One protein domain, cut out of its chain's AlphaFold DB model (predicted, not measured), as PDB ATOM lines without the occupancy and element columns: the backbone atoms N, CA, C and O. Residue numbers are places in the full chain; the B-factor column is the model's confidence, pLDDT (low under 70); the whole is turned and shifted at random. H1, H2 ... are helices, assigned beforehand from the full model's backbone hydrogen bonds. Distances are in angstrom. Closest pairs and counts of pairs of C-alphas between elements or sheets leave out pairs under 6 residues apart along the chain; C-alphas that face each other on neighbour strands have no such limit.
ATOM      1  N   ASP A 355      18.846 -31.257 -50.643       94.88
ATOM      2  CA  ASP A 355      17.724 -31.264 -49.699       94.88
ATOM      3  C   ASP A 355      16.656 -32.302 -50.069       94.88
ATOM      4  O   ASP A 355      16.185 -33.054 -49.205       94.88
ATOM      5  N   GLU A 356      16.319 -32.402 -51.356       93.00
ATOM      6  CA  GLU A 356      15.433 -33.446 -51.881       93.00
ATOM      7  C   GLU A 356      16.009 -34.844 -51.612       93.00
ATOM      8  O   GLU A 356      15.308 -35.741 -51.128       93.00
ATOM      9  N   SER A 357      17.312 -35.014 -51.855       93.12
ATOM     10  CA  SER A 357      18.029 -36.271 -51.625       93.12
ATOM     11  C   SER A 357      18.043 -36.661 -50.145       93.12
ATOM     12  O   SER A 357      17.716 -37.798 -49.809       93.12
ATOM     13  N   ILE A 358      18.340 -35.725 -49.239       92.38
ATOM     14  CA  ILE A 358      18.310 -35.933 -47.784       92.38
ATOM     15  C   ILE A 358      16.892 -36.267 -47.317       92.38
ATOM     16  O   ILE A 358      16.697 -37.208 -46.545       92.38
ATOM     17  N   THR A 359      15.885 -35.548 -47.814       90.31
ATOM     18  CA  THR A 359      14.476 -35.806 -47.487       90.31
ATOM     19  C   THR A 359      14.067 -37.224 -47.886       90.31
ATOM     20  O   THR A 359      13.461 -37.940 -47.087       90.31
ATOM     21  N   SER A 360      14.472 -37.674 -49.075       88.38
ATOM     22  CA  SER A 360      14.267 -39.051 -49.529       88.38
ATOM     23  C   SER A 360      15.030 -40.065 -48.666       88.38
ATOM     24  O   SER A 360      14.442 -41.033 -48.178       88.38
ATOM     25  N   LEU A 361      16.317 -39.810 -48.393       89.62
ATOM     26  CA  LEU A 361      17.180 -40.688 -47.601       89.62
ATOM     27  C   LEU A 361      16.641 -40.933 -46.198       89.62
ATOM     28  O   LEU A 361      16.781 -42.049 -45.704       89.62
ATOM     29  N   TYR A 362      16.050 -39.922 -45.556       89.19
ATOM     30  CA  TYR A 362      15.522 -39.988 -44.190       89.19
ATOM     31  C   TYR A 362      14.024 -40.346 -44.126       89.19
ATOM     32  O   TYR A 362      13.505 -40.620 -43.039       89.19
ATOM     33  N   SER A 363      13.332 -40.437 -45.266       85.19
ATOM     34  CA  SER A 363      11.936 -40.876 -45.331       85.19
ATOM     35  C   SER A 363      11.778 -42.366 -44.998       85.19
ATOM     36  O   SER A 363      12.578 -43.223 -45.380       85.19
ATOM     37  N   ARG A 364      10.706 -42.699 -44.273       78.31
ATOM     38  CA  ARG A 364      10.251 -44.076 -44.006       78.31
ATOM     39  C   ARG A 364       9.007 -44.456 -44.799       78.31
ATOM     40  O   ARG A 364       8.481 -45.541 -44.548       78.31
ATOM     41  N   GLU A 365       8.540 -43.619 -45.725       72.25
ATOM     42  CA  GLU A 365       7.271 -43.829 -46.440       72.25
ATOM     43  C   GLU A 365       7.178 -45.202 -47.109       72.25
ATOM     44  O   GLU A 365       6.144 -45.854 -47.007       72.25
ATOM     45  N   ASN A 366       8.288 -45.696 -47.663       67.38
ATOM     46  CA  ASN A 366       8.354 -46.995 -48.338       67.38
ATOM     47  C   ASN A 366       9.036 -48.095 -47.498       67.38
ATOM     48  O   ASN A 366       9.405 -49.145 -48.023       67.38
ATOM     49  N   SER A 367       9.261 -47.872 -46.197       69.69
ATOM     50  CA  SER A 367       9.949 -48.853 -45.344       69.69
ATOM     51  C   SER A 367       9.021 -50.006 -44.923       69.69
ATOM     52  O   SER A 367       7.859 -49.756 -44.592       69.69
ATOM     53  N   PRO A 368       9.521 -51.258 -44.819       65.56
ATOM     54  CA  PRO A 368       8.721 -52.397 -44.356       65.56
ATOM     55  C   PRO A 368       8.066 -52.152 -42.992       65.56
ATOM     56  O   PRO A 368       6.925 -52.536 -42.769       65.56
ATOM     57  N   ALA A 369       8.762 -51.446 -42.094       66.00
ATOM     58  CA  ALA A 369       8.242 -51.077 -40.782       66.00
ATOM     59  C   ALA A 369       7.026 -50.138 -40.867       66.00
ATOM     60  O   ALA A 369       6.075 -50.320 -40.116       66.00
ATOM     61  N   ARG A 370       7.022 -49.165 -41.789       70.81
ATOM     62  CA  ARG A 370       5.886 -48.252 -41.990       70.81
ATOM     63  C   ARG A 370       4.727 -48.927 -42.729       70.81
ATOM     64  O   ARG A 370       3.578 -48.701 -42.365       70.81
ATOM     65  N   LEU A 371       5.019 -49.803 -43.692       71.19
ATOM     66  CA  LEU A 371       4.007 -50.613 -44.383       71.19
ATOM     67  C   LEU A 371       3.298 -51.603 -43.437       71.19
ATOM     68  O   LEU A 371       2.127 -51.903 -43.646       71.19
ATOM     69  N   LEU A 372       3.986 -52.086 -42.393       67.06
ATOM     70  CA  LEU A 372       3.446 -53.039 -41.412       67.06
ATOM     71  C   LEU A 372       2.800 -52.382 -40.181       67.06
ATOM     72  O   LEU A 372       1.812 -52.901 -39.671       67.06
ATOM     73  N   LEU A 373       3.360 -51.279 -39.673       68.38
ATOM     74  CA  LEU A 373       2.939 -50.650 -38.409       68.38
ATOM     75  C   LEU A 373       2.185 -49.323 -38.603       68.38
ATOM     76  O   LEU A 373       1.750 -48.718 -37.624       68.38
ATOM     77  N   GLY A 374       2.013 -48.864 -39.846       69.50
ATOM     78  CA  GLY A 374       1.261 -47.652 -40.167       69.50
ATOM     79  C   GLY A 374       1.771 -46.418 -39.415       69.50
ATOM     80  O   GLY A 374       2.976 -46.169 -39.328       69.50
ATOM     81  N   ASP A 375       0.849 -45.639 -38.851       72.31
ATOM     82  CA  ASP A 375       1.162 -44.386 -38.150       72.31
ATOM     83  C   ASP A 375       1.792 -44.560 -36.757       72.31
ATOM     84  O   ASP A 375       2.191 -43.570 -36.150       72.31
ATOM     85  N   PHE A 376       1.981 -45.795 -36.272       65.62
ATOM     86  CA  PHE A 376       2.702 -46.054 -35.017       65.62
ATOM     87  C   PHE A 376       4.225 -45.853 -35.126       65.62
ATOM     88  O   PHE A 376       4.920 -45.842 -34.111       65.62
ATOM     89  N   VAL A 377       4.766 -45.686 -36.339       65.31
ATOM     90  CA  VAL A 377       6.196 -45.439 -36.585       65.31
ATOM     91  C   VAL A 377       6.370 -44.080 -37.254       65.31
ATOM     92  O   VAL A 377       5.730 -43.813 -38.268       65.31
ATOM     93  N   ASN A 378       7.267 -43.236 -36.729       71.25
ATOM     94  CA  ASN A 378       7.543 -41.907 -37.289       71.25
ATOM     95  C   ASN A 378       7.840 -41.985 -38.806       71.25
ATOM     96  O   ASN A 378       8.546 -42.890 -39.262       71.25
ATOM     97  N   LYS A 379       7.284 -41.037 -39.577       77.75
ATOM     98  CA  LYS A 379       7.465 -40.899 -41.035       77.75
ATOM     99  C   LYS A 379       8.924 -40.676 -41.429       77.75
ATOM    100  O   LYS A 379       9.293 -40.968 -42.560       77.75
ATOM    101  N   ILE A 380       9.738 -40.206 -40.490       83.44
ATOM    102  CA  ILE A 380      11.158 -39.918 -40.659       83.44
ATOM    103  C   ILE A 380      11.979 -40.880 -39.789       83.44
ATOM    104  O   ILE A 380      11.673 -41.079 -38.609       83.44
ATOM    105  N   LYS A 381      13.020 -41.506 -40.355       84.69
ATOM    106  CA  LYS A 381      14.048 -42.209 -39.559       84.69
ATOM    107  C   LYS A 381      15.050 -41.186 -39.032       84.69
ATOM    108  O   LYS A 381      15.301 -40.214 -39.724       84.69
ATOM    109  N   LYS A 382      15.652 -41.426 -37.858       87.69
ATOM    110  CA  LYS A 382      16.662 -40.528 -37.259       87.69
ATOM    111  C   LYS A 382      16.145 -39.085 -37.162       87.69
ATOM    112  O   LYS A 382      16.720 -38.157 -37.728       87.69
ATOM    113  N   TYR A 383      14.989 -38.942 -36.511       85.56
ATOM    114  CA  TYR A 383      14.199 -37.710 -36.505       85.56
ATOM    115  C   TYR A 383      15.001 -36.502 -36.014       85.56
ATOM    116  O   TYR A 383      14.938 -35.457 -36.650       85.56
ATOM    117  N   ASP A 384      15.797 -36.660 -34.955       87.44
ATOM    118  CA  ASP A 384      16.555 -35.551 -34.366       87.44
ATOM    119  C   ASP A 384      17.608 -34.990 -35.334       87.44
ATOM    120  O   ASP A 384      17.752 -33.774 -35.447       87.44
ATOM    121  N   ILE A 385      18.264 -35.857 -36.117       90.38
ATOM    122  CA  ILE A 385      19.213 -35.461 -37.172       90.38
ATOM    123  C   ILE A 385      18.498 -34.708 -38.292       90.38
ATOM    124  O   ILE A 385      18.923 -33.620 -38.672       90.38
ATOM    125  N   PHE A 386      17.398 -35.265 -38.803       90.19
ATOM    126  CA  PHE A 386      16.643 -34.636 -39.886       90.19
ATOM    127  C   PHE A 386      16.038 -33.290 -39.465       90.19
ATOM    128  O   PHE A 386      16.069 -32.328 -40.229       90.19
ATOM    129  N   ASN A 387      15.514 -33.204 -38.243       87.75
ATOM    130  CA  ASN A 387      14.917 -31.989 -37.704       87.75
ATOM    131  C   ASN A 387      15.974 -30.895 -37.480       87.75
ATOM    132  O   ASN A 387      15.767 -29.765 -37.911       87.75
ATOM    133  N   ALA A 388      17.124 -31.231 -36.884       88.25
ATOM    134  CA  ALA A 388      18.250 -30.306 -36.730       88.25
ATOM    135  C   ALA A 388      18.761 -29.791 -38.083       88.25
ATOM    136  O   ALA A 388      18.968 -28.592 -38.253       88.25
ATOM    137  N   TYR A 389      18.886 -30.677 -39.072       93.50
ATOM    138  CA  TYR A 389      19.223 -30.301 -40.442       93.50
ATOM    139  C   TYR A 389      18.207 -29.318 -41.045       93.50
ATOM    140  O   TYR A 389      18.603 -28.275 -41.557       93.50
ATOM    141  N   LYS A 390      16.900 -29.606 -40.948       91.56
ATOM    142  CA  LYS A 390      15.854 -28.721 -41.488       91.56
ATOM    143  C   LYS A 390      15.847 -27.354 -40.814       91.56
ATOM    144  O   LYS A 390      15.674 -26.354 -41.495       91.56
ATOM    145  N   ILE A 391      16.124 -27.296 -39.511       87.81
ATOM    146  CA  ILE A 391      16.292 -26.031 -38.786       87.81
ATOM    147  C   ILE A 391      17.438 -25.203 -39.379       87.81
ATOM    148  O   ILE A 391      17.268 -24.004 -39.582       87.81
ATOM    149  N   VAL A 392      18.586 -25.822 -39.663       89.94
ATOM    150  CA  VAL A 392      19.725 -25.133 -40.289       89.94
ATOM    151  C   VAL A 392      19.371 -24.685 -41.709       89.94
ATOM    152  O   VAL A 392      19.532 -23.512 -42.032       89.94
ATOM    153  N   TYR A 393      18.812 -25.586 -42.515       91.19
ATOM    154  CA  TYR A 393      18.416 -25.327 -43.900       91.19
ATOM    155  C   TYR A 393      17.397 -24.184 -44.034       91.19
ATOM    156  O   TYR A 393      17.546 -23.320 -44.888       91.19
ATOM    157  N   GLU A 394      16.379 -24.122 -43.173       88.94
ATOM    158  CA  GLU A 394      15.342 -23.079 -43.224       88.94
ATOM    159  C   GLU A 394      15.832 -21.685 -42.793       88.94
ATOM    160  O   GLU A 394      15.122 -20.697 -43.005       88.94
ATOM    161  N   ASN A 395      17.013 -21.596 -42.169       86.81
ATOM    162  CA  ASN A 395      17.606 -20.345 -41.687       86.81
ATOM    163  C   ASN A 395      18.903 -19.970 -42.433       86.81
ATOM    164  O   ASN A 395      19.583 -19.040 -42.001       86.81
ATOM    165  N   VAL A 396      19.263 -20.657 -43.524       87.00
ATOM    166  CA  VAL A 396      20.411 -20.257 -44.354       87.00
ATOM    167  C   VAL A 396      20.085 -18.960 -45.105       87.00
ATOM    168  O   VAL A 396      19.007 -18.837 -45.688       87.00
ATOM    169  N   ASP A 397      20.997 -17.982 -45.081       85.62
ATOM    170  CA  ASP A 397      20.904 -16.821 -45.972       85.62
ATOM    171  C   ASP A 397      21.413 -17.222 -47.353       85.62
ATOM    172  O   ASP A 397      22.605 -17.443 -47.569       85.62
ATOM    173  N   ASP A 398      20.464 -17.330 -48.268       81.19
ATOM    174  CA  ASP A 398      20.635 -17.803 -49.630       81.19
ATOM    175  C   ASP A 398      21.221 -16.697 -50.547       81.19
ATOM    176  O   ASP A 398      21.653 -16.926 -51.671       81.19
ATOM    177  N   ASN A 399      21.389 -15.472 -50.046       84.69
ATOM    178  CA  ASN A 399      22.022 -14.383 -50.800       84.69
ATOM    179  C   ASN A 399      23.544 -14.291 -50.576       84.69
ATOM    180  O   ASN A 399      24.215 -13.447 -51.187       84.69
ATOM    181  N   ASP A 400      24.101 -15.153 -49.720       87.19
ATOM    182  CA  ASP A 400      25.523 -15.196 -49.387       87.19
ATOM    183  C   ASP A 400      26.179 -16.513 -49.836       87.19
ATOM    184  O   ASP A 400      25.834 -17.612 -49.400       87.19
ATOM    185  N   GLU A 401      27.200 -16.382 -50.685       88.94
ATOM    186  CA  GLU A 401      27.959 -17.501 -51.243       88.94
ATOM    187  C   GLU A 401      28.631 -18.342 -50.145       88.94
ATOM    188  O   GLU A 401      28.728 -19.565 -50.271       88.94
ATOM    189  N   ALA A 402      29.090 -17.706 -49.062       90.12
ATOM    190  CA  ALA A 402      29.753 -18.399 -47.961       90.12
ATOM    191  C   ALA A 402      28.774 -19.290 -47.181       90.12
ATOM    192  O   ALA A 402      29.108 -20.432 -46.860       90.12
ATOM    193  N   ASN A 403      27.555 -18.803 -46.947       90.00
ATOM    194  CA  ASN A 403      26.525 -19.537 -46.210       90.00
ATOM    195  C   ASN A 403      26.002 -20.732 -47.015       90.00
ATOM    196  O   ASN A 403      25.799 -21.809 -46.461       90.00
ATOM    197  N   LEU A 404      25.856 -20.585 -48.335       92.81
ATOM    198  CA  LEU A 404      25.494 -21.699 -49.213       92.81
ATOM    199  C   LEU A 404      26.570 -22.783 -49.253       92.81
ATOM    200  O   LEU A 404      26.248 -23.969 -49.203       92.81
ATOM    201  N   LYS A 405      27.850 -22.397 -49.307       93.00
ATOM    202  CA  LYS A 405      28.968 -23.349 -49.222       93.00
ATOM    203  C   LYS A 405      28.982 -24.081 -47.882       93.00
ATOM    204  O   LYS A 405      29.122 -25.300 -47.868       93.00
ATOM    205  N   GLU A 406      28.764 -23.372 -46.778       93.38
ATOM    206  CA  GLU A 406      28.633 -23.991 -45.457       93.38
ATOM    207  C   GLU A 406      27.432 -24.951 -45.382       93.38
ATOM    208  O   GLU A 406      27.541 -26.046 -44.829       93.38
ATOM    209  N   MET A 407      26.302 -24.606 -46.003       94.75
ATOM    210  CA  MET A 407      25.139 -25.490 -46.083       94.75
ATOM    211  C   MET A 407      25.442 -26.779 -46.859       94.75
ATOM    212  O   MET A 407      25.003 -27.854 -46.447       94.75
ATOM    213  N   LEU A 408      26.214 -26.695 -47.948       95.62
ATOM    214  CA  LEU A 408      26.651 -27.868 -48.712       95.62
ATOM    215  C   LEU A 408      27.522 -28.810 -47.867       95.62
ATOM    216  O   LEU A 408      27.312 -30.022 -47.912       95.62
ATOM    217  N   GLU A 409      28.438 -28.271 -47.054       95.00
ATOM    218  CA  GLU A 409      29.241 -29.065 -46.107       95.00
ATOM    219  C   GLU A 409      28.342 -29.813 -45.108       95.00
ATOM    220  O   GLU A 409      28.503 -31.013 -44.875       95.00
ATOM    221  N   ILE A 410      27.342 -29.126 -44.545       95.56
ATOM    222  CA  ILE A 410      26.394 -29.724 -43.597       95.56
ATOM    223  C   ILE A 410      25.552 -30.809 -44.276       95.56
ATOM    224  O   ILE A 410      25.351 -31.881 -43.701       95.56
ATOM    225  N   GLN A 411      25.077 -30.570 -45.499       96.50
ATOM    226  CA  GLN A 411      24.326 -31.556 -46.277       96.50
ATOM    227  C   GLN A 411      25.139 -32.824 -46.529       96.50
ATOM    228  O   GLN A 411      24.612 -33.926 -46.370       96.50
ATOM    229  N   GLU A 412      26.423 -32.689 -46.865       95.88
ATOM    230  CA  GLU A 412      27.320 -33.829 -47.047       95.88
ATOM    231  C   GLU A 412      27.424 -34.671 -45.768       95.88
ATOM    232  O   GLU A 412      27.243 -35.893 -45.802       95.88
ATOM    233  N   ILE A 413      27.628 -34.020 -44.622       95.38
ATOM    234  CA  ILE A 413      27.700 -34.685 -43.317       95.38
ATOM    235  C   ILE A 413      26.380 -35.400 -42.995       95.38
ATOM    236  O   ILE A 413      26.379 -36.575 -42.623       95.38
ATOM    237  N   VAL A 414      25.240 -34.731 -43.183       95.06
ATOM    238  CA  VAL A 414      23.908 -35.298 -42.920       95.06
ATOM    239  C   VAL A 414      23.624 -36.506 -43.814       95.06
ATOM    240  O   VAL A 414      23.076 -37.506 -43.335       95.06
ATOM    241  N   MET A 415      24.031 -36.470 -45.085       94.00
ATOM    242  CA  MET A 415      23.942 -37.630 -45.976       94.00
ATOM    243  C   MET A 415      24.796 -38.798 -45.467       94.00
ATOM    244  O   MET A 415      24.292 -39.917 -45.383       94.00
ATOM    245  N   GLN A 416      26.038 -38.559 -45.028       93.44
ATOM    246  CA  GLN A 416      26.895 -39.610 -44.458       93.44
ATOM    247  C   GLN A 416      26.315 -40.234 -43.178       93.44
ATOM    248  O   GLN A 416      26.463 -41.437 -42.935       93.44
ATOM    249  N   LEU A 417      25.642 -39.437 -42.344       92.81
ATOM    250  CA  LEU A 417      24.998 -39.915 -41.121       92.81
ATOM    251  C   LEU A 417      23.825 -40.864 -41.399       92.81
ATOM    252  O   LEU A 417      23.491 -41.669 -40.525       92.81
ATOM    253  N   ALA A 418      23.224 -40.833 -42.595       88.50
ATOM    254  CA  ALA A 418      22.049 -41.638 -42.939       88.50
ATOM    255  C   ALA A 418      22.298 -43.151 -42.788       88.50
ATOM    256  O   ALA A 418      21.405 -43.866 -42.315       88.50
ATOM    257  N   ASP A 419      23.529 -43.607 -43.042       86.19
ATOM    258  CA  ASP A 419      23.912 -45.028 -43.058       86.19
ATOM    259  C   ASP A 419      24.735 -45.479 -41.837       86.19
ATOM    260  O   ASP A 419      25.092 -46.651 -41.708       86.19
ATOM    261  N   LYS A 420      25.009 -44.576 -40.886       89.81
ATOM    262  CA  LYS A 420      25.784 -44.872 -39.666       89.81
ATOM    263  C   LYS A 420      24.900 -45.263 -38.474       89.81
ATOM    264  O   LYS A 420      23.684 -45.049 -38.482       89.81
ATOM    265  N   LYS A 421      25.493 -45.825 -37.412       88.69
ATOM    266  CA  LYS A 421      24.826 -45.959 -36.102       88.69
ATOM    267  C   LYS A 421      24.889 -44.607 -35.386       88.69
ATOM    268  O   LYS A 421      25.972 -44.146 -35.069       88.69
ATOM    269  N   THR A 422      23.737 -43.989 -35.135       91.31
ATOM    270  CA  THR A 422      23.632 -42.561 -34.771       91.31
ATOM    271  C   THR A 422      23.004 -42.302 -33.402       91.31
ATOM    272  O   THR A 422      22.569 -41.192 -33.126       91.31
ATOM    273  N   LYS A 423      22.939 -43.304 -32.518       89.62
ATOM    274  CA  LYS A 423      22.205 -43.173 -31.247       89.62
ATOM    275  C   LYS A 423      22.745 -42.045 -30.353       89.62
ATOM    276  O   LYS A 423      21.951 -41.312 -29.773       89.62
ATOM    277  N   GLU A 424      24.067 -41.894 -30.265       89.81
ATOM    278  CA  GLU A 424      24.685 -40.808 -29.487       89.81
ATOM    279  C   GLU A 424      24.563 -39.448 -30.197       89.81
ATOM    280  O   GLU A 424      24.358 -38.440 -29.528       89.81
ATOM    281  N   VAL A 425      24.571 -39.422 -31.536       90.50
ATOM    282  CA  VAL A 425      24.301 -38.209 -32.336       90.50
ATOM    283  C   VAL A 425      22.881 -37.695 -32.089       90.50
ATOM    284  O   VAL A 425      22.686 -36.518 -31.808       90.50
ATOM    285  N   GLU A 426      21.882 -38.579 -32.147       90.06
ATOM    286  CA  GLU A 426      20.472 -38.243 -31.902       90.06
ATOM    287  C   GLU A 426      20.261 -37.746 -30.463       90.06
ATOM    288  O   GLU A 426      19.569 -36.754 -30.242       90.06
ATOM    289  N   LYS A 427      20.933 -38.364 -29.482       89.25
ATOM    290  CA  LYS A 427      20.888 -37.928 -28.080       89.25
ATOM    291  C   LYS A 427      21.510 -36.543 -27.873       89.25
ATOM    292  O   LYS A 427      20.943 -35.742 -27.133       89.25
ATOM    293  N   ALA A 428      22.651 -36.265 -28.506       88.00
ATOM    294  CA  ALA A 428      23.309 -34.963 -28.428       88.00
ATOM    295  C   ALA A 428      22.450 -33.859 -29.066       88.00
ATOM    296  O   ALA A 428      22.219 -32.824 -28.445       88.00
ATOM    297  N   LEU A 429      21.878 -34.118 -30.247       87.88
ATOM    298  CA  LEU A 429      20.971 -33.188 -30.926       87.88
ATOM    299  C   LEU A 429      19.685 -32.920 -30.140       87.88
ATOM    300  O   LEU A 429      19.233 -31.779 -30.087       87.88
ATOM    301  N   ALA A 430      19.113 -33.945 -29.501       83.00
ATOM    302  CA  ALA A 430      17.975 -33.769 -28.604       83.00
ATOM    303  C   ALA A 430      18.339 -32.900 -27.385       83.00
ATOM    304  O   ALA A 430      17.512 -32.118 -26.926       83.00
ATOM    305  N   GLY A 431      19.574 -33.006 -26.879       81.56
ATOM    306  CA  GLY A 431      20.116 -32.122 -25.844       81.56
ATOM    307  C   GLY A 431      20.141 -30.661 -26.293       81.56
ATOM    308  O   GLY A 431      19.494 -29.829 -25.665       81.56
ATOM    309  N   ILE A 432      20.779 -30.385 -27.436       82.38
ATOM    310  CA  ILE A 432      20.858 -29.039 -28.035       82.38
ATOM    311  C   ILE A 432      19.452 -28.464 -28.271       82.38
ATOM    312  O   ILE A 432      19.168 -27.320 -27.929       82.38
ATOM    313  N   ALA A 433      18.521 -29.270 -28.792       74.44
ATOM    314  CA  ALA A 433      17.149 -28.834 -29.046       74.44
ATOM    315  C   ALA A 433      16.356 -28.488 -27.769       74.44
ATOM    316  O   ALA A 433      15.464 -27.643 -27.831       74.44
ATOM    317  N   ASN A 434      16.661 -29.119 -26.629       71.69
ATOM    318  CA  ASN A 434      16.006 -28.855 -25.340       71.69
ATOM    319  C   ASN A 434      16.568 -27.621 -24.618       71.69
ATOM    320  O   ASN A 434      15.884 -27.054 -23.767       71.69
ATOM    321  N   GLU A 435      17.798 -27.218 -24.937       69.06
ATOM    322  CA  GLU A 435      18.454 -26.026 -24.383       69.06
ATOM    323  C   GLU A 435      18.059 -24.738 -25.128       69.06
ATOM    324  O   GLU A 435      18.247 -23.635 -24.616       69.06
ATOM    325  N   MET A 436      17.430 -24.863 -26.302       65.81
ATOM    326  CA  MET A 436      16.877 -23.732 -27.042       65.81
ATOM    327  C   MET A 436      15.585 -23.206 -26.395       65.81
ATOM    328  O   MET A 436      14.598 -23.931 -26.262       65.81
ATOM    329  N   GLU A 437      15.558 -21.916 -26.038       57.53
ATOM    330  CA  GLU A 437      14.347 -21.249 -25.534       57.53
ATOM    331  C   GLU A 437      13.156 -21.401 -26.513       57.53
ATOM    332  O   GLU A 437      13.333 -21.333 -27.734       57.53
ATOM    333  N   PRO A 438      11.909 -21.551 -26.022       54.78
ATOM    334  CA  PRO A 438      10.729 -21.575 -26.882       54.78
ATOM    335  C   PRO A 438      10.480 -20.186 -27.495       54.78
ATOM    336  O   PRO A 438      10.065 -19.255 -26.806       54.78
ATOM    337  N   ILE A 439      10.708 -20.033 -28.805       53.19
ATOM    338  CA  ILE A 439      10.557 -18.746 -29.508       53.19
ATOM    339  C   ILE A 439       9.229 -18.654 -30.281       53.19
ATOM    340  O   ILE A 439       8.786 -19.588 -30.948       53.19
ATOM    341  N   HIS A 440       8.627 -17.462 -30.191       48.22
ATOM    342  CA  HIS A 440       7.405 -16.991 -30.848       48.22
ATOM    343  C   HIS A 440       7.346 -17.303 -32.368       48.22
ATOM    344  O   HIS A 440       8.337 -17.079 -33.065       48.22
ATOM    345  N   PRO A 441       6.171 -17.673 -32.924       47.78
ATOM    346  CA  PRO A 441       5.980 -18.157 -34.308       47.78
ATOM    347  C   PRO A 441       6.340 -17.194 -35.460       47.78
ATOM    348  O   PRO A 441       6.150 -17.547 -36.619       47.78
ATOM    349  N   TYR A 442       6.862 -15.997 -35.178       46.09
ATOM    350  CA  TYR A 442       7.187 -14.976 -36.185       46.09
ATOM    351  C   TYR A 442       8.681 -14.606 -36.264       46.09
ATOM    352  O   TYR A 442       9.036 -13.704 -37.019       46.09
ATOM    353  N   ARG A 443       9.578 -15.275 -35.522       49.91
ATOM    354  CA  ARG A 443      11.035 -15.077 -35.669       49.91
ATOM    355  C   ARG A 443      11.641 -16.144 -36.588       49.91
ATOM    356  O   ARG A 443      11.910 -17.256 -36.148       49.91
ATOM    357  N   LYS A 444      11.919 -15.777 -37.844       48.44
ATOM    358  CA  LYS A 444      12.956 -16.431 -38.662       48.44
ATOM    359  C   LYS A 444      14.311 -15.939 -38.157       48.44
ATOM    360  O   LYS A 444      14.727 -14.854 -38.538       48.44
ATOM    361  N   ASN A 445      14.848 -16.622 -37.155       51.72
ATOM    362  CA  ASN A 445      16.235 -16.570 -36.686       51.72
ATOM    363  C   ASN A 445      16.287 -17.477 -35.453       51.72
ATOM    364  O   ASN A 445      16.292 -16.999 -34.314       51.72
ATOM    365  N   ARG A 446      16.247 -18.799 -35.664       61.50
ATOM    366  CA  ARG A 446      16.849 -19.684 -34.658       61.50
ATOM    367  C   ARG A 446      18.344 -19.404 -34.705       61.50
ATOM    368  O   ARG A 446      18.893 -19.313 -35.797       61.50
ATOM    369  N   ASP A 447      18.994 -19.235 -33.557       67.06
ATOM    370  CA  ASP A 447      20.454 -19.253 -33.541       67.06
ATOM    371  C   ASP A 447      20.887 -20.676 -33.912       67.06
ATOM    372  O   ASP A 447      20.830 -21.599 -33.104       67.06
ATOM    373  N   THR A 448      21.186 -20.886 -35.191       80.62
ATOM    374  CA  THR A 448      21.534 -22.196 -35.741       80.62
ATOM    375  C   THR A 448      23.006 -22.525 -35.536       80.62
ATOM    376  O   THR A 448      23.414 -23.635 -35.868       80.62
ATOM    377  N   LYS A 449      23.798 -21.613 -34.949       85.12
ATOM    378  CA  LYS A 449      25.250 -21.767 -34.784       85.12
ATOM    379  C   LYS A 449      25.629 -23.034 -34.038       85.12
ATOM    380  O   LYS A 449      26.602 -23.676 -34.410       85.12
ATOM    381  N   GLU A 450      24.868 -23.410 -33.015       85.00
ATOM    382  CA  GLU A 450      25.158 -24.629 -32.257       85.00
ATOM    383  C   GLU A 450      24.880 -25.896 -33.069       85.00
ATOM    384  O   GLU A 450      25.682 -26.825 -33.017       85.00
ATOM    385  N   PHE A 451      23.825 -25.918 -33.894       88.75
ATOM    386  CA  PHE A 451      23.584 -27.025 -34.826       88.75
ATOM    387  C   PHE A 451      24.635 -27.077 -35.939       88.75
ATOM    388  O   PHE A 451      25.133 -28.155 -36.249       88.75
ATOM    389  N   VAL A 452      25.000 -25.925 -36.513       90.06
ATOM    390  CA  VAL A 452      26.052 -25.807 -37.537       90.06
ATOM    391  C   VAL A 452      27.388 -26.315 -36.991       90.06
ATOM    392  O   VAL A 452      27.999 -27.195 -37.597       90.06
ATOM    393  N   ARG A 453      27.806 -25.832 -35.811       92.06
ATOM    394  CA  ARG A 453      29.026 -26.284 -35.129       92.06
ATOM    395  C   ARG A 453      28.975 -27.782 -34.852       92.06
ATOM    396  O   ARG A 453      29.907 -28.491 -35.207       92.06
ATOM    397  N   PHE A 454      27.874 -28.271 -34.280       93.31
ATOM    398  CA  PHE A 454      27.717 -29.688 -33.964       93.31
ATOM    399  C   PHE A 454      27.856 -30.574 -35.208       93.31
ATOM    400  O   PHE A 454      28.587 -31.564 -35.175       93.31
ATOM    401  N   PHE A 455      27.192 -30.223 -36.317       94.94
ATOM    402  CA  PHE A 455      27.321 -30.985 -37.558       94.94
ATOM    403  C   PHE A 455      28.764 -30.992 -38.064       94.94
ATOM    404  O   PHE A 455      29.265 -32.067 -38.387       94.94
ATOM    405  N   LYS A 456      29.436 -29.836 -38.089       93.06
ATOM    406  CA  LYS A 456      30.795 -29.700 -38.638       93.06
ATOM    407  C   LYS A 456      31.879 -30.340 -37.772       93.06
ATOM    408  O   LYS A 456      32.835 -30.884 -38.318       93.06
ATOM    409  N   GLU A 457      31.746 -30.282 -36.450       92.38
ATOM    410  CA  GLU A 457      32.839 -30.617 -35.529       92.38
ATOM    411  C   GLU A 457      32.627 -31.939 -34.780       92.38
ATOM    412  O   GLU A 457      33.600 -32.629 -34.483       92.38
ATOM    413  N   GLU A 458      31.383 -32.329 -34.484       92.25
ATOM    414  CA  GLU A 458      31.103 -33.388 -33.499       92.25
ATOM    415  C   GLU A 458      30.340 -34.590 -34.089       92.25
ATOM    416  O   GLU A 458      30.570 -35.740 -33.703       92.25
ATOM    417  N   ALA A 459      29.435 -34.358 -35.046       91.44
ATOM    418  CA  ALA A 459      28.432 -35.347 -35.445       91.44
ATOM    419  C   ALA A 459      29.012 -36.650 -36.034       91.44
ATOM    420  O   ALA A 459      28.510 -37.741 -35.747       91.44
ATOM    421  N   LEU A 460      30.073 -36.570 -36.846       90.88
ATOM    422  CA  LEU A 460      30.708 -37.762 -37.425       90.88
ATOM    423  C   LEU A 460      31.571 -38.525 -36.412       90.88
ATOM    424  O   LEU A 460      31.661 -39.752 -36.497       90.88
ATOM    425  N   ASP A 461      32.157 -37.833 -35.436       90.62
ATOM    426  CA  ASP A 461      33.000 -38.440 -34.403       90.62
ATOM    427  C   ASP A 461      32.191 -39.284 -33.415       90.62
ATOM    428  O   ASP A 461      32.656 -40.332 -32.964       90.62
ATOM    429  N   LEU A 462      30.942 -38.894 -33.162       89.50
ATOM    430  CA  LEU A 462      29.986 -39.646 -32.346       89.50
ATOM    431  C   LEU A 462      29.436 -40.915 -33.032       89.50
ATOM    432  O   LEU A 462      28.672 -41.660 -32.419       89.50
ATOM    433  N   CYS A 463      29.812 -41.178 -34.291       83.12
ATOM    434  CA  CYS A 463      29.453 -42.401 -35.021       83.12
ATOM    435  C   CYS A 463      30.525 -43.506 -34.974       83.12
ATOM    436  O   CYS A 463      30.371 -44.510 -35.680       83.12
ATOM    437  N   LYS A 464      31.622 -43.289 -34.235       64.31
ATOM    438  CA  LYS A 464      32.749 -44.227 -34.106       64.31
ATOM    439  C   LYS A 464      32.391 -45.507 -33.351       64.31
ATOM    440  O   LYS A 464      31.591 -45.448 -32.390       64.31
TER     441      LYS A 464
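This is residues 355 to 464 of the 464 residues of the protein "Putative secreted protein" of Fermentimonas caenicola (UniProt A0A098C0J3). H3 is the core of a helical body, with the longest helix, H4, beside it in a hairpin and H5 and H6 packed across it. H1 runs beside H4, H2 lies off at one end, and residues 438 to 443 stick out. The 110 printed residues have six named helices, H1 to H6, and no named strand: all helix, compact, radius of gyration of the C-alphas 14.6 A, spans 43 by 33 by 26 A.

H4, residues 401 to 417, touches H3, residues 383 to 394, with residues 407 to 414 alone, at a shallow tilt of 12 degrees; their closest C-alphas, Tyr 393 and Met 407, are 7.1 A apart. H1, residues 355 to 362, touches H4 at residues 411 to 415 alone. H6, residues 449 to 457, touches H4 at residues 409 to 414 alone, at a steep tilt of 59 degrees. H5, residues 423 to 435, touches H3 at residues 383 to 388 alone. H2, residues 368 to 376, touches no helix. O i to N i+4 pairs are within hydrogen-bond range throughout, save in H2, 3 of 5.

H4 spans 24.8 A from C-alpha 401 at (27.959, -17.501, -51.243) to C-alpha 417 at (24.998, -39.915, -41.121).

The printed part has no cut. The H5 to H6 link is long; pLDDT is under 70 at residues 435 to 447, among others.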